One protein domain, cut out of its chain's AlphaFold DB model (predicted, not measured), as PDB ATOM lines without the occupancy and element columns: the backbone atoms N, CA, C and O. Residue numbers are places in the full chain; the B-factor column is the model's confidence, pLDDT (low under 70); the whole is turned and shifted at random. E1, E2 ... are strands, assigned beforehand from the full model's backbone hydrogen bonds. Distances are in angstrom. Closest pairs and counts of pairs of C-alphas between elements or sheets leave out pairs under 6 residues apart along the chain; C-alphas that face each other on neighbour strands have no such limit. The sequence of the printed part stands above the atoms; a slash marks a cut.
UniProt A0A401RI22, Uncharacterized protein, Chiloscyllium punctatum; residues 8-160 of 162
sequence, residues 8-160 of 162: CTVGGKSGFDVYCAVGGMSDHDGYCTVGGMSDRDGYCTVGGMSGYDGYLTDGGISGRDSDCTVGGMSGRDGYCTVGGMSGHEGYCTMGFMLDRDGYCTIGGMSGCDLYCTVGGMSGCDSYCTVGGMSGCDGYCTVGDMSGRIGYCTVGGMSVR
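What this domain is: This is residues 8 to 160 of the 162 residues of an uncharacterized protein of Chiloscyllium punctatum (UniProt A0A401RI22). The chain is wound in stacked turns into a narrow solenoid, a rod with Cys 8 at one end and Arg 160 at the other. Strands E2 to E10 each bend sharply round a turn, E11 winds on through more than one turn, and the short E1 and E12 lie at the two ends. The printed part has 153 residues, no named helix and twelve named strands, class all strand, in one twisted parallel sheet whose order, E1 to E12, is also that along the chain. The whole is loose, with a radius of gyration of the C-alphas of 18.6 A and spans of 59 by 18 by 16 A.

How they stand to each other: Start at E1, residues 8 to 10, an edge strand parallel to E2, residues 18 to 25; N 21 and O 8 are 2.8 A apart, within hydrogen-bond range. E2 bends by 138 degrees at residue 22 and is parallel to E3, residues 29 to 37, with N 20 and O 31 2.9 A apart. Next come inner strands E4, residues 41 to 50, E5, residues 53 to 62, E6, residues 65 to 74, E7, residues 77 to 86, and E8, residues 89 to 98, each parallel to the one before; N 56 of E5 and O 67 of E6, for instance, are 2.8 A apart. C-alphas 59 and 71 face each other at 4.6 A. E4 and E7 are apart. E9, residues 101 to 111, bends by 161 degrees at residue 108 and is parallel to E10, residues 113 to 123; N 104 and O 115 are 2.8 A apart. E11, residues 126 to 154, has staggered pairing, with E10 over residues 126 to 135 and with the edge strand E12, residues 157 to 159, over 145 to 147. Look for N 116 and O 127 at 2.8 A, and N 158 and O 145 at 2.8 A.

Where its parts are: Find C-alpha 8 at (-10.988, -14.473, 5.938), where E1 begins. E7, whose centre is nearest to the mean of the C-alphas, begins at C-alpha 77, (16.674, -27.052, 0.491), and measures 9.2 A from first to last C-alpha. E3, E4 and E5 measure 9.6 A each, E6 9.7 A and E11 16.2 A. E12 ends at C-alpha 159, (48.946, -21.174, 7.507).

The domain as a whole: The C-alphas of Cys 8 and Arg 160, the two farthest apart, are 60.5 A apart. The printed part has no cut. The link E1 to E2 is short, the other links are tight. Mean pLDDT of the printed part is 82.5; residues 8, 12 to 13, 15 to 17 and 27 to 28 are under 70.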
ATOM      1  N   CYS A   8     -11.012 -14.955   4.563       69.81
ATOM      2  CA  CYS A   8     -10.988 -14.473   5.938       69.81
ATOM      3  C   CYS A   8     -10.295 -13.116   5.970       69.81
ATOM      4  O   CYS A   8      -9.190 -12.983   5.455       69.81
ATOM      5  N   THR A   9     -10.911 -12.112   6.588       73.19
ATOM      6  CA  THR A   9     -10.242 -10.819   6.776       73.19
ATOM      7  C   THR A   9      -9.343 -10.844   8.011       73.19
ATOM      8  O   THR A   9      -8.215 -10.372   7.946       73.19
ATOM      9  N   VAL A  10      -9.817 -11.417   9.126       77.38
ATOM     10  CA  VAL A  10      -9.038 -11.579  10.364       77.38
ATOM     11  C   VAL A  10      -9.455 -12.865  11.083       77.38
ATOM     12  O   VAL A  10     -10.646 -13.069  11.324       77.38
ATOM     13  N   GLY A  11      -8.492 -13.705  11.468       75.50
ATOM     14  CA  GLY A  11      -8.709 -14.898  12.296       75.50
ATOM     15  C   GLY A  11      -8.031 -16.157  11.754       75.50
ATOM     16  O   GLY A  11      -7.464 -16.151  10.667       75.50
ATOM     17  N   GLY A  12      -8.082 -17.249  12.522       68.81
ATOM     18  CA  GLY A  12      -7.501 -18.531  12.118       68.81
ATOM     19  C   GLY A  12      -8.491 -19.438  11.386       68.81
ATOM     20  O   GLY A  12      -9.650 -19.554  11.806       68.81
ATOM     21  N   LYS A  13      -8.044 -20.089  10.308       69.94
ATOM     22  CA  LYS A  13      -8.847 -21.039   9.523       69.94
ATOM     23  C   LYS A  13      -8.101 -22.357   9.305       69.94
ATOM     24  O   LYS A  13      -6.882 -22.395   9.381       69.94
ATOM     25  N   SER A  14      -8.885 -23.417   9.112       70.12
ATOM     26  CA  SER A  14      -8.424 -24.774   8.805       70.12
ATOM     27  C   SER A  14      -9.313 -25.378   7.691       70.12
ATOM     28  O   SER A  14     -10.541 -25.284   7.824       70.12
ATOM     29  N   GLY A  15      -8.769 -26.001   6.644       64.56
ATOM     30  CA  GLY A  15      -9.438 -26.417   5.407       64.56
ATOM     31  C   GLY A  15      -8.495 -26.629   4.201       64.56
ATOM     32  O   GLY A  15      -7.306 -26.869   4.346       64.56
ATOM     33  N   PHE A  16      -9.060 -26.588   2.990       63.88
ATOM     34  CA  PHE A  16      -8.335 -26.568   1.709       63.88
ATOM     35  C   PHE A  16      -8.713 -25.274   0.973       63.88
ATOM     36  O   PHE A  16      -9.870 -24.851   1.076       63.88
ATOM     37  N   ASP A  17      -7.783 -24.669   0.230       65.81
ATOM     38  CA  ASP A  17      -8.000 -23.466  -0.590       65.81
ATOM     39  C   ASP A  17      -8.512 -22.247   0.200       65.81
ATOM     40  O   ASP A  17      -9.557 -21.652  -0.113       65.81
ATOM     41  N   VAL A  18      -7.782 -21.870   1.251       70.44
ATOM     42  CA  VAL A  18      -8.153 -20.759   2.138       70.44
ATOM     43  C   VAL A  18      -7.330 -19.503   1.842       70.44
ATOM     44  O   VAL A  18      -6.116 -19.540   1.681       70.44
ATOM     45  N   TYR A  19      -8.008 -18.356   1.803       76.50
ATOM     46  CA  TYR A  19      -7.415 -17.025   1.710       76.50
ATOM     47  C   TYR A  19      -7.625 -16.293   3.034       76.50
ATOM     48  O   TYR A  19      -8.766 -16.126   3.479       76.50
ATOM     49  N   CYS A  20      -6.551 -15.818   3.655       76.69
ATOM     50  CA  CYS A  20      -6.613 -15.027   4.878       76.69
ATOM     51  C   CYS A  20      -5.794 -13.742   4.736       76.69
ATOM     52  O   CYS A  20      -4.605 -13.786   4.439       76.69
ATOM     53  N   ALA A  21      -6.413 -12.584   4.968       80.69
ATOM     54  CA  ALA A  21      -5.667 -11.331   5.000       80.69
ATOM     55  C   ALA A  21      -4.803 -11.244   6.268       80.69
ATOM     56  O   ALA A  21      -3.634 -10.879   6.178       80.69
ATOM     57  N   VAL A  22      -5.348 -11.608   7.438       82.12
ATOM     58  CA  VAL A  22      -4.601 -11.602   8.705       82.12
ATOM     59  C   VAL A  22      -4.958 -12.804   9.586       82.12
ATOM     60  O   VAL A  22      -6.081 -12.889  10.086       82.12
ATOM     61  N   GLY A  23      -4.015 -13.709   9.856       81.69
ATOM     62  CA  GLY A  23      -4.245 -14.819  10.788       81.69
ATOM     63  C   GLY A  23      -3.366 -16.055  10.590       81.69
ATOM     64  O   GLY A  23      -2.387 -16.030   9.854       81.69
ATOM     65  N   GLY A  24      -3.711 -17.135  11.298       74.69
ATOM     66  CA  GLY A  24      -3.007 -18.421  11.236       74.69
ATOM     67  C   GLY A  24      -3.779 -19.477  10.437       74.69
ATOM     68  O   GLY A  24      -4.980 -19.632  10.668       74.69
ATOM     69  N   MET A  25      -3.115 -20.200   9.536       75.56
ATOM     70  CA  MET A  25      -3.689 -21.300   8.747       75.56
ATOM     71  C   MET A  25      -2.963 -22.623   9.023       75.56
ATOM     72  O   MET A  25      -1.811 -22.631   9.460       75.56
ATOM     73  N   SER A  26      -3.683 -23.735   8.888       75.12
ATOM     74  CA  SER A  26      -3.169 -25.098   9.095       75.12
ATOM     75  C   SER A  26      -3.840 -26.039   8.088       75.12
ATOM     76  O   SER A  26      -4.715 -26.829   8.455       75.12
ATOM     77  N   ASP A  27      -3.461 -25.869   6.822       68.00
ATOM     78  CA  ASP A  27      -4.123 -26.320   5.594       68.00
ATOM     79  C   ASP A  27      -3.154 -27.059   4.651       68.00
ATOM     80  O   ASP A  27      -1.992 -27.290   4.974       68.00
ATOM     81  N   HIS A  28      -3.635 -27.522   3.492       68.25
ATOM     82  CA  HIS A  28      -2.755 -28.086   2.451       68.25
ATOM     83  C   HIS A  28      -2.255 -27.030   1.470       68.25
ATOM     84  O   HIS A  28      -1.094 -27.111   1.104       68.25
ATOM     85  N   ASP A  29      -3.143 -26.095   1.103       74.50
ATOM     86  CA  ASP A  29      -2.968 -25.055   0.087       74.50
ATOM     87  C   ASP A  29      -3.696 -23.777   0.535       74.50
ATOM     88  O   ASP A  29      -4.926 -23.773   0.703       74.50
ATOM     89  N   GLY A  30      -2.965 -22.677   0.722       76.56
ATOM     90  CA  GLY A  30      -3.560 -21.410   1.151       76.56
ATOM     91  C   GLY A  30      -2.716 -20.167   0.866       76.56
ATOM     92  O   GLY A  30      -1.513 -20.243   0.613       76.56
ATOM     93  N   TYR A  31      -3.365 -19.001   0.944       79.69
ATOM     94  CA  TYR A  31      -2.746 -17.685   0.753       79.69
ATOM     95  C   TYR A  31      -2.952 -16.799   1.982       79.69
ATOM     96  O   TYR A  31      -4.088 -16.435   2.310       79.69
ATOM     97  N   CYS A  32      -1.862 -16.426   2.651       81.50
ATOM     98  CA  CYS A  32      -1.868 -15.502   3.782       81.50
ATOM     99  C   CYS A  32      -1.225 -14.169   3.395       81.50
ATOM    100  O   CYS A  32      -0.106 -14.148   2.894       81.50
ATOM    101  N   THR A  33      -1.870 -13.031   3.651       85.12
ATOM    102  CA  THR A  33      -1.159 -11.745   3.511       85.12
ATOM    103  C   THR A  33      -0.279 -11.483   4.730       85.12
ATOM    104  O   THR A  33       0.895 -11.166   4.575       85.12
ATOM    105  N   VAL A  34      -0.819 -11.635   5.942       85.44
ATOM    106  CA  VAL A  34      -0.073 -11.427   7.190       85.44
ATOM    107  C   VAL A  34      -0.404 -12.512   8.213       85.44
ATOM    108  O   VAL A  34      -1.540 -12.608   8.676       85.44
ATOM    109  N   GLY A  35       0.587 -13.289   8.645       85.56
ATOM    110  CA  GLY A  35       0.418 -14.240   9.743       85.56
ATOM    111  C   GLY A  35       1.239 -15.516   9.605       85.56
ATOM    112  O   GLY A  35       2.417 -15.460   9.274       85.56
ATOM    113  N   GLY A  36       0.643 -16.659   9.945       79.12
ATOM    114  CA  GLY A  36       1.355 -17.936  10.062       79.12
ATOM    115  C   GLY A  36       0.697 -19.055   9.264       79.12
ATOM    116  O   GLY A  36      -0.523 -19.169   9.324       79.12
ATOM    117  N   MET A  37       1.457 -19.890   8.558       79.00
ATOM    118  CA  MET A  37       0.930 -21.091   7.889       79.00
ATOM    119  C   MET A  37       1.684 -22.332   8.364       79.00
ATOM    120  O   MET A  37       2.910 -22.304   8.481       79.00
ATOM    121  N   SER A  38       0.955 -23.407   8.649       80.44
ATOM    122  CA  SER A  38       1.511 -24.695   9.062       80.44
ATOM    123  C   SER A  38       1.018 -25.788   8.120       80.44
ATOM    124  O   SER A  38       0.176 -26.605   8.498       80.44
ATOM    125  N   ASP A  39       1.521 -25.748   6.886       71.69
ATOM    126  CA  ASP A  39       0.861 -26.343   5.724       71.69
ATOM    127  C   ASP A  39       1.813 -27.244   4.928       71.69
ATOM    128  O   ASP A  39       3.007 -27.325   5.225       71.69
ATOM    129  N   ARG A  40       1.288 -27.962   3.925       74.81
ATOM    130  CA  ARG A  40       2.162 -28.650   2.967       74.81
ATOM    131  C   ARG A  40       2.720 -27.654   1.965       74.81
ATOM    132  O   ARG A  40       3.938 -27.540   1.937       74.81
ATOM    133  N   ASP A  41       1.825 -26.925   1.297       78.94
ATOM    134  CA  ASP A  41       2.115 -25.984   0.219       78.94
ATOM    135  C   ASP A  41       1.384 -24.649   0.494       78.94
ATOM    136  O   ASP A  41       0.229 -24.615   0.928       78.94
ATOM    137  N   GLY A  42       2.026 -23.499   0.285       80.06
ATOM    138  CA  GLY A  42       1.349 -22.223   0.547       80.06
ATOM    139  C   GLY A  42       2.121 -20.970   0.166       80.06
ATOM    140  O   GLY A  42       3.307 -21.009  -0.160       80.06
ATOM    141  N   TYR A  43       1.430 -19.832   0.224       83.56
ATOM    142  CA  TYR A  43       2.006 -18.518  -0.059       83.56
ATOM    143  C   TYR A  43       1.689 -17.558   1.079       83.56
ATOM    144  O   TYR A  43       0.520 -17.274   1.353       83.56
ATOM    145  N   CYS A  44       2.719 -16.998   1.707       84.19
ATOM    146  CA  CYS A  44       2.551 -15.981   2.735       84.19
ATOM    147  C   CYS A  44       3.342 -14.713   2.383       84.19
ATOM    148  O   CYS A  44       4.532 -14.760   2.088       84.19
ATOM    149  N   THR A  45       2.693 -13.546   2.378       87.44
ATOM    150  CA  THR A  45       3.416 -12.297   2.091       87.44
ATOM    151  C   THR A  45       4.286 -11.901   3.278       87.44
ATOM    152  O   THR A  45       5.472 -11.662   3.095       87.44
ATOM    153  N   VAL A  46       3.725 -11.857   4.490       88.75
ATOM    154  CA  VAL A  46       4.456 -11.452   5.696       88.75
ATOM    155  C   VAL A  46       4.161 -12.393   6.861       88.75
ATOM    156  O   VAL A  46       3.010 -12.529   7.278       88.75
ATOM    157  N   GLY A  47       5.202 -12.971   7.458       88.69
ATOM    158  CA  GLY A  47       5.108 -13.667   8.740       88.69
ATOM    159  C   GLY A  47       5.910 -14.962   8.804       88.69
ATOM    160  O   GLY A  47       7.133 -14.929   8.725       88.69
ATOM    161  N   GLY A  48       5.247 -16.092   9.051       84.38
ATOM    162  CA  GLY A  48       5.922 -17.364   9.312       84.38
ATOM    163  C   GLY A  48       5.300 -18.542   8.577       84.38
ATOM    164  O   GLY A  48       4.083 -18.695   8.581       84.38
ATOM    165  N   MET A  49       6.118 -19.405   7.988       83.00
ATOM    166  CA  MET A  49       5.656 -20.655   7.388       83.00
ATOM    167  C   MET A  49       6.397 -21.845   7.988       83.00
ATOM    168  O   MET A  49       7.610 -21.801   8.174       83.00
ATOM    169  N   SER A  50       5.673 -22.914   8.294       84.50
ATOM    170  CA  SER A  50       6.241 -24.190   8.723       84.50
ATOM    171  C   SER A  50       5.636 -25.320   7.892       84.50
ATOM    172  O   SER A  50       4.435 -25.546   8.013       84.50
ATOM    173  N   GLY A  51       6.408 -26.021   7.064       78.94
ATOM    174  CA  GLY A  51       5.800 -26.919   6.078       78.94
ATOM    175  C   GLY A  51       6.746 -27.788   5.266       78.94
ATOM    176  O   GLY A  51       7.839 -28.128   5.717       78.94
ATOM    177  N   TYR A  52       6.291 -28.193   4.082       77.38
ATOM    178  CA  TYR A  52       7.150 -28.831   3.089       77.38
ATOM    179  C   TYR A  52       7.604 -27.785   2.088       77.38
ATOM    180  O   TYR A  52       8.792 -27.455   2.127       77.38
ATOM    181  N   ASP A  53       6.644 -27.231   1.341       82.00
ATOM    182  CA  ASP A  53       6.860 -26.342   0.212       82.00
ATOM    183  C   ASP A  53       6.163 -24.993   0.435       82.00
ATOM    184  O   ASP A  53       5.065 -24.901   0.989       82.00
ATOM    185  N   GLY A  54       6.802 -23.886   0.063       82.00
ATOM    186  CA  GLY A  54       6.167 -22.595   0.291       82.00
ATOM    187  C   GLY A  54       6.969 -21.373  -0.096       82.00
ATOM    188  O   GLY A  54       8.199 -21.367  -0.066       82.00
ATOM    189  N   TYR A  55       6.228 -20.312  -0.407       85.25
ATOM    190  CA  TYR A  55       6.777 -19.033  -0.836       85.25
ATOM    191  C   TYR A  55       6.466 -17.947   0.190       85.25
ATOM    192  O   TYR A  55       5.299 -17.652   0.473       85.25
ATOM    193  N   LEU A  56       7.517 -17.306   0.696       86.50
ATOM    194  CA  LEU A  56       7.433 -16.179   1.612       86.50
ATOM    195  C   LEU A  56       8.041 -14.920   0.992       86.50
ATOM    196  O   LEU A  56       9.148 -14.944   0.453       86.50
ATOM    197  N   THR A  57       7.355 -13.782   1.100       88.31
ATOM    198  CA  THR A  57       7.986 -12.501   0.731       88.31
ATOM    199  C   THR A  57       8.829 -11.949   1.878       88.31
ATOM    200  O   THR A  57       9.976 -11.583   1.649       88.31
ATOM    201  N   ASP A  58       8.296 -11.918   3.099       89.81
ATOM    202  CA  ASP A  58       8.977 -11.374   4.275       89.81
ATOM    203  C   ASP A  58       8.722 -12.208   5.543       89.81
ATOM    204  O   ASP A  58       7.571 -12.482   5.893       89.81
ATOM    205  N   GLY A  59       9.784 -12.595   6.258       89.94
ATOM    206  CA  GLY A  59       9.690 -13.228   7.580       89.94
ATOM    207  C   GLY A  59      10.527 -14.500   7.766       89.94
ATOM    208  O   GLY A  59      11.748 -14.450   7.658       89.94
ATOM    209  N   GLY A  60       9.914 -15.627   8.150       86.00
ATOM    210  CA  GLY A  60      10.643 -16.873   8.424       86.00
ATOM    211  C   GLY A  60       9.985 -18.147   7.892       86.00
ATOM    212  O   GLY A  60       8.792 -18.347   8.102       86.00
ATOM    213  N   ILE A  61      10.761 -19.042   7.270       84.81
ATOM    214  CA  ILE A  61      10.288 -20.360   6.821       84.81
ATOM    215  C   ILE A  61      11.048 -21.486   7.529       84.81
ATOM    216  O   ILE A  61      12.275 -21.478   7.611       84.81
ATOM    217  N   SER A  62      10.320 -22.488   8.015       86.62
ATOM    218  CA  SER A  62      10.879 -23.757   8.481       86.62
ATOM    219  C   SER A  62      10.296 -24.907   7.663       86.62
ATOM    220  O   SER A  62       9.138 -25.272   7.858       86.62
ATOM    221  N   GLY A  63      11.057 -25.454   6.717       81.00
ATOM    222  CA  GLY A  63      10.497 -26.369   5.721       81.00
ATOM    223  C   GLY A  63      11.491 -27.328   5.085       81.00
ATOM    224  O   GLY A  63      12.604 -27.504   5.581       81.00
ATOM    225  N   ARG A  64      11.070 -28.014   4.018       82.44
ATOM    226  CA  ARG A  64      11.974 -28.871   3.242       82.44
ATOM    227  C   ARG A  64      12.488 -28.176   2.002       82.44
ATOM    228  O   ARG A  64      13.695 -28.224   1.831       82.44
ATOM    229  N   ASP A  65      11.602 -27.578   1.221       84.88
ATOM    230  CA  ASP A  65      11.913 -26.860  -0.009       84.88
ATOM    231  C   ASP A  65      11.153 -25.539   0.029       84.88
ATOM    232  O   ASP A  65       9.950 -25.518   0.244       84.88
ATOM    233  N   SER A  66      11.811 -24.391  -0.006       84.81
ATOM    234  CA  SER A  66      11.080 -23.131   0.156       84.81
ATOM    235  C   SER A  66      11.796 -21.968  -0.498       84.81
ATOM    236  O   SER A  66      13.011 -21.984  -0.676       84.81
ATOM    237  N   ASP A  67      11.042 -20.911  -0.768       86.56
ATOM    238  CA  ASP A  67      11.551 -19.677  -1.353       86.56
ATOM    239  C   ASP A  67      11.193 -18.493  -0.455       86.56
ATOM    240  O   ASP A  67      10.020 -18.219  -0.194       86.56
ATOM    241  N   CYS A  68      12.200 -17.756   0.005       87.50
ATOM    242  CA  CYS A  68      12.028 -16.537   0.781       87.50
ATOM    243  C   CYS A  68      12.649 -15.339   0.053       87.50
ATOM    244  O   CYS A  68      13.799 -15.372  -0.384       87.50
ATOM    245  N   THR A  69      11.921 -14.230  -0.070       90.50
ATOM    246  CA  THR A  69      12.532 -13.004  -0.613       90.50
ATOM    247  C   THR A  69      13.354 -12.297   0.460       90.50
ATOM    248  O   THR A  69      14.524 -12.000   0.237       90.50
ATOM    249  N   VAL A  70      12.778 -12.053   1.635       91.06
ATOM    250  CA  VAL A  70      13.449 -11.384   2.752       91.06
ATOM    251  C   VAL A  70      13.181 -12.151   4.041       91.06
ATOM    252  O   VAL A  70      12.033 -12.298   4.443       91.06
ATOM    253  N   GLY A  71      14.217 -12.643   4.720       89.69
ATOM    254  CA  GLY A  71      14.001 -13.355   5.974       89.69
ATOM    255  C   GLY A  71      14.971 -14.471   6.322       89.69
ATOM    256  O   GLY A  71      16.095 -14.546   5.835       89.69
ATOM    257  N   GLY A  72      14.516 -15.341   7.219       85.06
ATOM    258  CA  GLY A  72      15.256 -16.510   7.684       85.06
ATOM    259  C   GLY A  72      14.639 -17.812   7.189       85.06
ATOM    260  O   GLY A  72      13.428 -17.988   7.273       85.06
ATOM    261  N   MET A  73      15.454 -18.751   6.727       85.38
ATOM    262  CA  MET A  73      15.001 -20.086   6.351       85.38
ATOM    263  C   MET A  73      15.768 -21.152   7.119       85.38
ATOM    264  O   MET A  73      16.986 -21.088   7.259       85.38
ATOM    265  N   SER A  74      15.045 -22.154   7.600       86.69
ATOM    266  CA  SER A  74      15.626 -23.350   8.201       86.69
ATOM    267  C   SER A  74      15.041 -24.582   7.526       86.69
ATOM    268  O   SER A  74      13.820 -24.740   7.534       86.69
ATOM    269  N   GLY A  75      15.861 -25.446   6.940       83.38
ATOM    270  CA  GLY A  75      15.310 -26.556   6.171       83.38
ATOM    271  C   GLY A  75      16.323 -27.525   5.599       83.38
ATOM    272  O   GLY A  75      17.418 -27.677   6.137       83.38
ATOM    273  N   ARG A  76      15.923 -28.236   4.544       85.44
ATOM    274  CA  ARG A  76      16.876 -29.001   3.734       85.44
ATOM    275  C   ARG A  76      17.384 -28.143   2.598       85.44
ATOM    276  O   ARG A  76      18.584 -27.909   2.576       85.44
ATOM    277  N   ASP A  77      16.450 -27.660   1.789       86.38
ATOM    278  CA  ASP A  77      16.674 -27.052   0.491       86.38
ATOM    279  C   ASP A  77      15.894 -25.729   0.419       86.38
ATOM    280  O   ASP A  77      14.829 -25.576   1.031       86.38
ATOM    281  N   GLY A  78      16.425 -24.739  -0.292       85.19
ATOM    282  CA  GLY A  78      15.665 -23.526  -0.567       85.19
ATOM    283  C   GLY A  78      16.466 -22.372  -1.151       85.19
ATOM    284  O   GLY A  78      17.678 -22.457  -1.369       85.19
ATOM    285  N   TYR A  79      15.766 -21.269  -1.389       88.19
ATOM    286  CA  TYR A  79      16.325 -20.041  -1.942       88.19
ATOM    287  C   TYR A  79      15.919 -18.827  -1.105       88.19
ATOM    288  O   TYR A  79      14.738 -18.585  -0.865       88.19
ATOM    289  N   CYS A  80      16.897 -18.017  -0.701       88.50
ATOM    290  CA  CYS A  80      16.673 -16.758   0.001       88.50
ATOM    291  C   CYS A  80      17.276 -15.576  -0.770       88.50
ATOM    292  O   CYS A  80      18.482 -15.531  -1.007       88.50
ATOM    293  N   THR A  81      16.500 -14.551  -1.128       91.31
ATOM    294  CA  THR A  81      17.126 -13.367  -1.757       91.31
ATOM    295  C   THR A  81      17.933 -12.578  -0.728       91.31
ATOM    296  O   THR A  81      19.110 -12.301  -0.953       91.31
ATOM    297  N   VAL A  82      17.339 -12.243   0.419       91.69
ATOM    298  CA  VAL A  82      17.995 -11.465   1.474       91.69
ATOM    299  C   VAL A  82      17.718 -12.060   2.851       91.69
ATOM    300  O   VAL A  82      16.572 -12.102   3.278       91.69
ATOM    301  N   GLY A  83      18.760 -12.412   3.603       90.25
ATOM    302  CA  GLY A  83      18.636 -12.722   5.029       90.25
ATOM    303  C   GLY A  83      19.528 -13.863   5.493       90.25
ATOM    304  O   GLY A  83      20.744 -13.692   5.540       90.25
ATOM    305  N   GLY A  84      18.961 -14.990   5.922       85.62
ATOM    306  CA  GLY A  84      19.773 -16.103   6.409       85.62
ATOM    307  C   GLY A  84      19.171 -17.478   6.183       85.62
ATOM    308  O   GLY A  84      17.955 -17.633   6.187       85.62
ATOM    309  N   MET A  85      20.033 -18.471   5.993       85.38
ATOM    310  CA  MET A  85      19.654 -19.858   5.735       85.38
ATOM    311  C   MET A  85      20.430 -20.816   6.635       85.38
ATOM    312  O   MET A  85      21.592 -20.568   6.961       85.38
ATOM    313  N   SER A  86      19.781 -21.894   7.064       87.12
ATOM    314  CA  SER A  86      20.428 -22.987   7.791       87.12
ATOM    315  C   SER A  86      19.818 -24.337   7.420       87.12
ATOM    316  O   SER A  86      18.613 -24.536   7.612       87.12
ATOM    317  N   GLY A  87      20.633 -25.276   6.959       83.94
ATOM    318  CA  GLY A  87      20.135 -26.509   6.372       83.94
ATOM    319  C   GLY A  87      21.203 -27.412   5.761       83.94
ATOM    320  O   GLY A  87      22.269 -27.643   6.342       83.94
ATOM    321  N   HIS A  88      20.863 -28.034   4.632       84.88
ATOM    322  CA  HIS A  88      21.783 -28.881   3.874       84.88
ATOM    323  C   HIS A  88      22.229 -28.207   2.593       84.88
ATOM    324  O   HIS A  88      23.437 -28.083   2.411       84.88
ATOM    325  N   GLU A  89      21.278 -27.756   1.780       87.06
ATOM    326  CA  GLU A  89      21.504 -27.139   0.483       87.06
ATOM    327  C   GLU A  89      20.779 -25.791   0.422       87.06
ATOM    328  O   GLU A  89      19.612 -25.668   0.791       87.06
ATOM    329  N   GLY A  90      21.467 -24.741  -0.019       84.44
ATOM    330  CA  GLY A  90      20.865 -23.412  -0.014       84.44
ATOM    331  C   GLY A  90      21.492 -22.430  -0.985       84.44
ATOM    332  O   GLY A  90      22.712 -22.388  -1.171       84.44
ATOM    333  N   TYR A  91      20.644 -21.604  -1.597       88.44
ATOM    334  CA  TYR A  91      21.085 -20.445  -2.362       88.44
ATOM    335  C   TYR A  91      20.648 -19.158  -1.673       88.44
ATOM    336  O   TYR A  91      19.453 -18.922  -1.497       88.44
ATOM    337  N   CYS A  92      21.599 -18.269  -1.383       88.50
ATOM    338  CA  CYS A  92      21.300 -16.919  -0.932       88.50
ATOM    339  C   CYS A  92      21.915 -15.848  -1.835       88.50
ATOM    340  O   CYS A  92      23.083 -15.911  -2.213       88.50
ATOM    341  N   THR A  93      21.160 -14.802  -2.180       91.69
ATOM    342  CA  THR A  93      21.781 -13.662  -2.879       91.69
ATOM    343  C   THR A  93      22.572 -12.806  -1.894       91.69
ATOM    344  O   THR A  93      23.735 -12.495  -2.145       91.69
ATOM    345  N   MET A  94      21.969 -12.443  -0.761       91.62
ATOM    346  CA  MET A  94      22.609 -11.604   0.244       91.62
ATOM    347  C   MET A  94      22.283 -12.056   1.666       91.62
ATOM    348  O   MET A  94      21.140 -11.937   2.099       91.62
ATOM    349  N   GLY A  95      23.268 -12.511   2.438       91.06
ATOM    350  CA  GLY A  95      22.948 -13.027   3.763       91.06
ATOM    351  C   GLY A  95      23.997 -13.872   4.462       91.06
ATOM    352  O   GLY A  95      25.180 -13.846   4.128       91.06
ATOM    353  N   PHE A  96      23.532 -14.625   5.458       87.62
ATOM    354  CA  PHE A  96      24.331 -15.600   6.194       87.62
ATOM    355  C   PHE A  96      23.798 -17.014   5.989       87.62
ATOM    356  O   PHE A  96      22.629 -17.267   6.260       87.62
ATOM    357  N   MET A  97      24.652 -17.939   5.561       87.50
ATOM    358  CA  MET A  97      24.272 -19.334   5.337       87.50
ATOM    359  C   MET A  97      25.057 -20.279   6.239       87.50
ATOM    360  O   MET A  97      26.276 -20.161   6.369       87.50
ATOM    361  N   LEU A  98      24.346 -21.209   6.866       87.44
ATOM    362  CA  LEU A  98      24.875 -22.257   7.732       87.44
ATOM    363  C   LEU A  98      24.452 -23.615   7.167       87.44
ATOM    364  O   LEU A  98      23.629 -24.315   7.761       87.44
ATOM    365  N   ASP A  99      25.003 -23.949   6.007       82.56
ATOM    366  CA  ASP A  99      24.619 -25.116   5.217       82.56
ATOM    367  C   ASP A  99      25.816 -26.044   5.039       82.56
ATOM    368  O   ASP A  99      26.965 -25.643   5.235       82.56
ATOM    369  N   ARG A 100      25.570 -27.306   4.680       85.12
ATOM    370  CA  ARG A 100      26.679 -28.152   4.226       85.12
ATOM    371  C   ARG A 100      27.186 -27.644   2.890       85.12
ATOM    372  O   ARG A 100      28.379 -27.355   2.791       85.12
ATOM    373  N   ASP A 101      26.250 -27.461   1.965       87.06
ATOM    374  CA  ASP A 101      26.507 -27.148   0.573       87.06
ATOM    375  C   ASP A 101      25.694 -25.901   0.214       87.06
ATOM    376  O   ASP A 101      24.490 -25.835   0.453       87.06
ATOM    377  N   GLY A 102      26.322 -24.866  -0.332       85.12
ATOM    378  CA  GLY A 102      25.557 -23.656  -0.618       85.12
ATOM    379  C   GLY A 102      26.258 -22.632  -1.481       85.12
ATOM    380  O   GLY A 102      27.486 -22.604  -1.596       85.12
ATOM    381  N   TYR A 103      25.452 -21.746  -2.062       88.44
ATOM    382  CA  TYR A 103      25.916 -20.614  -2.855       88.44
ATOM    383  C   TYR A 103      25.415 -19.281  -2.290       88.44
ATOM    384  O   TYR A 103      24.211 -19.063  -2.189       88.44
ATOM    385  N   CYS A 104      26.335 -18.374  -1.953       88.69
ATOM    386  CA  CYS A 104      26.020 -16.998  -1.582       88.69
ATOM    387  C   CYS A 104      26.630 -16.012  -2.577       88.69
ATOM    388  O   CYS A 104      27.811 -16.098  -2.911       88.69
ATOM    389  N   THR A 105      25.879 -15.005  -3.020       91.00
ATOM    390  CA  THR A 105      26.518 -13.928  -3.799       91.00
ATOM    391  C   THR A 105      27.244 -12.960  -2.870       91.00
ATOM    392  O   THR A 105      28.412 -12.654  -3.100       91.00
ATOM    393  N   ILE A 106      26.585 -12.487  -1.809       91.12
ATOM    394  CA  ILE A 106      27.151 -11.508  -0.876       91.12
ATOM    395  C   ILE A 106      26.852 -11.897   0.574       91.12
ATOM    396  O   ILE A 106      25.702 -11.878   0.997       91.12
ATOM    397  N   GLY A 107      27.880 -12.136   1.387       90.25
ATOM    398  CA  GLY A 107      27.725 -12.244   2.837       90.25
ATOM    399  C   GLY A 107      28.585 -13.321   3.482       90.25
ATOM    400  O   GLY A 107      29.761 -13.459   3.155       90.25
ATOM    401  N   GLY A 108      28.034 -14.017   4.474       86.69
ATOM    402  CA  GLY A 108      28.768 -14.986   5.284       86.69
ATOM    403  C   GLY A 108      28.307 -16.419   5.051       86.69
ATOM    404  O   GLY A 108      27.111 -16.666   4.973       86.69
ATOM    405  N   MET A 109      29.220 -17.380   4.981       86.00
ATOM    406  CA  MET A 109      28.873 -18.798   4.849       86.00
ATOM    407  C   MET A 109      29.662 -19.645   5.843       86.00
ATOM    408  O   MET A 109      30.847 -19.394   6.049       86.00
ATOM    409  N   SER A 110      29.040 -20.665   6.432       88.69
ATOM    410  CA  SER A 110      29.744 -21.677   7.219       88.69
ATOM    411  C   SER A 110      29.274 -23.085   6.872       88.69
ATOM    412  O   SER A 110      28.071 -23.313   6.874       88.69
ATOM    413  N   GLY A 111      30.205 -24.010   6.605       85.56
ATOM    414  CA  GLY A 111      29.852 -25.293   5.982       85.56
ATOM    415  C   GLY A 111      31.020 -26.166   5.527       85.56
ATOM    416  O   GLY A 111      32.139 -26.022   6.024       85.56
ATOM    417  N   CYS A 112      30.744 -27.084   4.599       82.94
ATOM    418  CA  CYS A 112      31.741 -27.999   4.035       82.94
ATOM    419  C   CYS A 112      32.039 -27.735   2.558       82.94
ATOM    420  O   CYS A 112      33.196 -27.865   2.202       82.94
ATOM    421  N   ASP A 113      31.051 -27.350   1.746       86.50
ATOM    422  CA  ASP A 113      31.204 -27.133   0.303       86.50
ATOM    423  C   ASP A 113      30.504 -25.831  -0.107       86.50
ATOM    424  O   ASP A 113      29.331 -25.781  -0.485       86.50
ATOM    425  N   LEU A 114      31.224 -24.720   0.022       84.81
ATOM    426  CA  LEU A 114      30.623 -23.390  -0.053       84.81
ATOM    427  C   LEU A 114      31.178 -22.572  -1.219       84.81
ATOM    428  O   LEU A 114      32.381 -22.573  -1.481       84.81
ATOM    429  N   TYR A 115      30.309 -21.780  -1.845       87.62
ATOM    430  CA  TYR A 115      30.668 -20.832  -2.898       87.62
ATOM    431  C   TYR A 115      30.167 -19.432  -2.559       87.62
ATOM    432  O   TYR A 115      28.962 -19.195  -2.543       87.62
ATOM    433  N   CYS A 116      31.087 -18.493  -2.329       87.06
ATOM    434  CA  CYS A 116      30.769 -17.088  -2.100       87.06
ATOM    435  C   CYS A 116      31.378 -16.191  -3.183       87.06
ATOM    436  O   CYS A 116      32.557 -16.315  -3.524       87.06
ATOM    437  N   THR A 117      30.618 -15.229  -3.709       89.69
ATOM    438  CA  THR A 117      31.224 -14.211  -4.586       89.69
ATOM    439  C   THR A 117      31.912 -13.131  -3.755       89.69
ATOM    440  O   THR A 117      33.084 -12.840  -3.986       89.69
ATOM    441  N   VAL A 118      31.226 -12.560  -2.763       90.00
ATOM    442  CA  VAL A 118      31.777 -11.510  -1.899       90.00
ATOM    443  C   VAL A 118      31.452 -11.768  -0.430       90.00
ATOM    444  O   VAL A 118      30.293 -11.693  -0.037       90.00
ATOM    445  N   GLY A 119      32.464 -11.963   0.415       88.69
ATOM    446  CA  GLY A 119      32.309 -11.931   1.868       88.69
ATOM    447  C   GLY A 119      33.137 -12.961   2.634       88.69
ATOM    448  O   GLY A 119      34.294 -13.211   2.305       88.69
ATOM    449  N   GLY A 120      32.585 -13.475   3.731       84.12
ATOM    450  CA  GLY A 120      33.304 -14.290   4.711       84.12
ATOM    451  C   GLY A 120      32.894 -15.757   4.669       84.12
ATOM    452  O   GLY A 120      31.706 -16.051   4.641       84.12
ATOM    453  N   MET A 121      33.840 -16.692   4.717       83.38
ATOM    454  CA  MET A 121      33.534 -18.124   4.742       83.38
ATOM    455  C   MET A 121      34.277 -18.834   5.871       83.38
ATOM    456  O   MET A 121      35.445 -18.540   6.140       83.38
ATOM    457  N   SER A 122      33.613 -19.781   6.529       84.50
ATOM    458  CA  SER A 122      34.230 -20.668   7.516       84.50
ATOM    459  C   SER A 122      33.885 -22.131   7.265       84.50
ATOM    460  O   SER A 122      32.731 -22.520   7.401       84.50
ATOM    461  N   GLY A 123      34.855 -22.975   6.928       79.88
ATOM    462  CA  GLY A 123      34.499 -24.343   6.571       79.88
ATOM    463  C   GLY A 123      35.612 -25.250   6.086       79.88
ATOM    464  O   GLY A 123      36.799 -24.931   6.152       79.88
ATOM    465  N   CYS A 124      35.191 -26.408   5.602       73.75
ATOM    466  CA  CYS A 124      35.996 -27.197   4.678       73.75
ATOM    467  C   CYS A 124      35.746 -26.683   3.245       73.75
ATOM    468  O   CYS A 124      34.878 -25.830   3.057       73.75
ATOM    469  N   ASP A 125      36.586 -27.089   2.298       83.56
ATOM    470  CA  ASP A 125      36.417 -26.940   0.843       83.56
ATOM    471  C   ASP A 125      35.541 -25.772   0.358       83.56
ATOM    472  O   ASP A 125      34.374 -25.909  -0.002       83.56
ATOM    473  N   SER A 126      36.110 -24.566   0.335       83.00
ATOM    474  CA  SER A 126      35.341 -23.369  -0.029       83.00
ATOM    475  C   SER A 126      35.969 -22.539  -1.146       83.00
ATOM    476  O   SER A 126      37.186 -22.510  -1.326       83.00
ATOM    477  N   TYR A 127      35.129 -21.843  -1.912       84.94
ATOM    478  CA  TYR A 127      35.535 -20.922  -2.974       84.94
ATOM    479  C   TYR A 127      34.990 -19.519  -2.710       84.94
ATOM    480  O   TYR A 127      33.778 -19.319  -2.680       84.94
ATOM    481  N   CYS A 128      35.888 -18.540  -2.583       84.62
ATOM    482  CA  CYS A 128      35.542 -17.125  -2.475       84.62
ATOM    483  C   CYS A 128      36.137 -16.320  -3.635       84.62
ATOM    484  O   CYS A 128      37.317 -16.454  -3.965       84.62
ATOM    485  N   THR A 129      35.363 -15.430  -4.258       87.50
ATOM    486  CA  THR A 129      35.960 -14.489  -5.227       87.50
ATOM    487  C   THR A 129      36.612 -13.317  -4.499       87.50
ATOM    488  O   THR A 129      37.781 -13.025  -4.748       87.50
ATOM    489  N   VAL A 130      35.900 -12.667  -3.577       88.00
ATOM    490  CA  VAL A 130      36.410 -11.524  -2.809       88.00
ATOM    491  C   VAL A 130      36.041 -11.637  -1.331       88.00
ATOM    492  O   VAL A 130      34.862 -11.607  -1.001       88.00
ATOM    493  N   GLY A 131      37.012 -11.663  -0.417       87.44
ATOM    494  CA  GLY A 131      36.743 -11.501   1.015       87.44
ATOM    495  C   GLY A 131      37.667 -12.288   1.938       87.44
ATOM    496  O   GLY A 131      38.878 -12.138   1.863       87.44
ATOM    497  N   GLY A 132      37.116 -13.050   2.879       81.69
ATOM    498  CA  GLY A 132      37.902 -13.742   3.902       81.69
ATOM    499  C   GLY A 132      37.470 -15.187   4.065       81.69
ATOM    500  O   GLY A 132      36.278 -15.463   4.119       81.69
ATOM    501  N   MET A 133      38.414 -16.116   4.172       80.62
ATOM    502  CA  MET A 133      38.106 -17.529   4.388       80.62
ATOM    503  C   MET A 133      38.896 -18.085   5.568       80.62
ATOM    504  O   MET A 133      40.086 -17.809   5.732       80.62
ATOM    505  N   SER A 134      38.237 -18.894   6.391       82.81
ATOM    506  CA  SER A 134      38.860 -19.616   7.498       82.81
ATOM    507  C   SER A 134      38.498 -21.096   7.438       82.81
ATOM    508  O   SER A 134      37.322 -21.429   7.383       82.81
ATOM    509  N   GLY A 135      39.468 -22.008   7.410       77.19
ATOM    510  CA  GLY A 135      39.106 -23.391   7.112       77.19
ATOM    511  C   GLY A 135      40.234 -24.390   6.965       77.19
ATOM    512  O   GLY A 135      41.379 -24.132   7.330       77.19
ATOM    513  N   CYS A 136      39.885 -25.556   6.436       71.88
ATOM    514  CA  CYS A 136      40.870 -26.559   6.048       71.88
ATOM    515  C   CYS A 136      41.445 -26.219   4.675       71.88
ATOM    516  O   CYS A 136      42.624 -25.866   4.611       71.88
ATOM    517  N   ASP A 137      40.577 -26.244   3.659       80.38
ATOM    518  CA  ASP A 137      40.914 -26.256   2.237       80.38
ATOM    519  C   ASP A 137      40.057 -25.214   1.490       80.38
ATOM    520  O   ASP A 137      38.858 -25.080   1.747       80.38
ATOM    521  N   GLY A 138      40.650 -24.427   0.584       79.62
ATOM    522  CA  GLY A 138      39.870 -23.465  -0.198       79.62
ATOM    523  C   GLY A 138      40.647 -22.569  -1.163       79.62
ATOM    524  O   GLY A 138      41.878 -22.492  -1.144       79.62
ATOM    525  N   TYR A 139      39.907 -21.882  -2.029       82.75
ATOM    526  CA  TYR A 139      40.438 -20.955  -3.027       82.75
ATOM    527  C   TYR A 139      39.821 -19.567  -2.863       82.75
ATOM    528  O   TYR A 139      38.600 -19.416  -2.877       82.75
ATOM    529  N   CYS A 140      40.669 -18.540  -2.780       82.88
ATOM    530  CA  CYS A 140      40.248 -17.142  -2.775       82.88
ATOM    531  C   CYS A 140      40.903 -16.389  -3.934       82.88
ATOM    532  O   CYS A 140      42.118 -16.465  -4.132       82.88
ATOM    533  N   THR A 141      40.133 -15.615  -4.699       85.56
ATOM    534  CA  THR A 141      40.750 -14.762  -5.731       85.56
ATOM    535  C   THR A 141      41.356 -13.510  -5.099       85.56
ATOM    536  O   THR A 141      42.530 -13.222  -5.321       85.56
ATOM    537  N   VAL A 142      40.596 -12.786  -4.278       86.50
ATOM    538  CA  VAL A 142      41.061 -11.570  -3.599       86.50
ATOM    539  C   VAL A 142      40.652 -11.602  -2.133       86.50
ATOM    540  O   VAL A 142      39.466 -11.526  -1.831       86.50
ATOM    541  N   GLY A 143      41.599 -11.674  -1.203       86.50
ATOM    542  CA  GLY A 143      41.236 -11.771   0.201       86.50
ATOM    543  C   GLY A 143      42.271 -12.356   1.140       86.50
ATOM    544  O   GLY A 143      43.390 -12.679   0.749       86.50
ATOM    545  N   ASP A 144      41.850 -12.550   2.383       82.25
ATOM    546  CA  ASP A 144      42.669 -13.192   3.406       82.25
ATOM    547  C   ASP A 144      42.184 -14.618   3.677       82.25
ATOM    548  O   ASP A 144      40.994 -14.873   3.864       82.25
ATOM    549  N   MET A 145      43.121 -15.561   3.717       78.38
ATOM    550  CA  MET A 145      42.867 -16.960   4.043       78.38
ATOM    551  C   MET A 145      43.608 -17.367   5.311       78.38
ATOM    552  O   MET A 145      44.812 -17.146   5.439       78.38
ATOM    553  N   SER A 146      42.905 -18.016   6.238       81.75
ATOM    554  CA  SER A 146      43.512 -18.690   7.386       81.75
ATOM    555  C   SER A 146      43.103 -20.155   7.411       81.75
ATOM    556  O   SER A 146      41.956 -20.477   7.707       81.75
ATOM    557  N   GLY A 147      44.040 -21.056   7.132       75.56
ATOM    558  CA  GLY A 147      43.726 -22.478   7.072       75.56
ATOM    559  C   GLY A 147      44.941 -23.383   7.015       75.56
ATOM    560  O   GLY A 147      46.049 -22.945   7.331       75.56
ATOM    561  N   ARG A 148      44.727 -24.651   6.655       73.88
ATOM    562  CA  ARG A 148      45.828 -25.602   6.444       73.88
ATOM    563  C   ARG A 148      46.329 -25.571   5.008       73.88
ATOM    564  O   ARG A 148      47.536 -25.535   4.799       73.88
ATOM    565  N   ILE A 149      45.420 -25.593   4.039       72.44
ATOM    566  CA  ILE A 149      45.729 -25.700   2.615       72.44
ATOM    567  C   ILE A 149      44.839 -24.706   1.862       72.44
ATOM    568  O   ILE A 149      43.659 -24.556   2.149       72.44
ATOM    569  N   GLY A 150      45.391 -23.975   0.901       75.50
ATOM    570  CA  GLY A 150      44.583 -23.073   0.090       75.50
ATOM    571  C   GLY A 150      45.402 -22.178  -0.817       75.50
ATOM    572  O   GLY A 150      46.622 -22.079  -0.677       75.50
ATOM    573  N   TYR A 151      44.720 -21.538  -1.763       77.88
ATOM    574  CA  TYR A 151      45.351 -20.704  -2.784       77.88
ATOM    575  C   TYR A 151      44.682 -19.338  -2.831       77.88
ATOM    576  O   TYR A 151      43.513 -19.240  -3.200       77.88
ATOM    577  N   CYS A 152      45.428 -18.285  -2.477       80.69
ATOM    578  CA  CYS A 152      44.998 -16.901  -2.671       80.69
ATOM    579  C   CYS A 152      45.693 -16.313  -3.893       80.69
ATOM    580  O   CYS A 152      46.923 -16.342  -3.952       80.69
ATOM    581  N   THR A 153      44.943 -15.749  -4.845       83.75
ATOM    582  CA  THR A 153      45.581 -15.025  -5.962       83.75
ATOM    583  C   THR A 153      46.114 -13.669  -5.494       83.75
ATOM    584  O   THR A 153      47.232 -13.291  -5.841       83.75
ATOM    585  N   VAL A 154      45.334 -12.936  -4.693       81.75
ATOM    586  CA  VAL A 154      45.677 -11.597  -4.197       81.75
ATOM    587  C   VAL A 154      45.263 -11.451  -2.731       81.75
ATOM    588  O   VAL A 154      44.085 -11.291  -2.440       81.75
ATOM    589  N   GLY A 155      46.227 -11.442  -1.809       82.88
ATOM    590  CA  GLY A 155      46.002 -11.153  -0.386       82.88
ATOM    591  C   GLY A 155      46.856 -12.015   0.549       82.88
ATOM    592  O   GLY A 155      47.878 -12.554   0.120       82.88
ATOM    593  N   GLY A 156      46.500 -12.087   1.834       77.69
ATOM    594  CA  GLY A 156      47.297 -12.764   2.857       77.69
ATOM    595  C   GLY A 156      46.904 -14.227   3.068       77.69
ATOM    596  O   GLY A 156      45.727 -14.550   3.197       77.69
ATOM    597  N   MET A 157      47.887 -15.126   3.175       77.75
ATOM    598  CA  MET A 157      47.665 -16.502   3.639       77.75
ATOM    599  C   MET A 157      48.351 -16.717   4.987       77.75
ATOM    600  O   MET A 157      49.557 -16.519   5.119       77.75
ATOM    601  N   SER A 158      47.574 -17.129   5.986       76.31
ATOM    602  CA  SER A 158      48.041 -17.456   7.333       76.31
ATOM    603  C   SER A 158      47.870 -18.951   7.581       76.31
ATOM    604  O   SER A 158      46.798 -19.394   8.008       76.31
ATOM    605  N   VAL A 159      48.922 -19.721   7.296       72.44
ATOM    606  CA  VAL A 159      48.946 -21.174   7.507       72.44
ATOM    607  C   VAL A 159      49.259 -21.470   8.971       72.44
ATOM    608  O   VAL A 159      50.215 -20.929   9.528       72.44
ATOM    609  N   ARG A 160      48.433 -22.302   9.613       70.19
ATOM    610  CA  ARG A 160      48.714 -22.832  10.954       70.19
ATOM    611  C   ARG A 160      49.228 -24.259  10.821       70.19
ATOM    612  O   ARG A 160      48.439 -25.167  10.569       70.19
TER     613      ARG A 160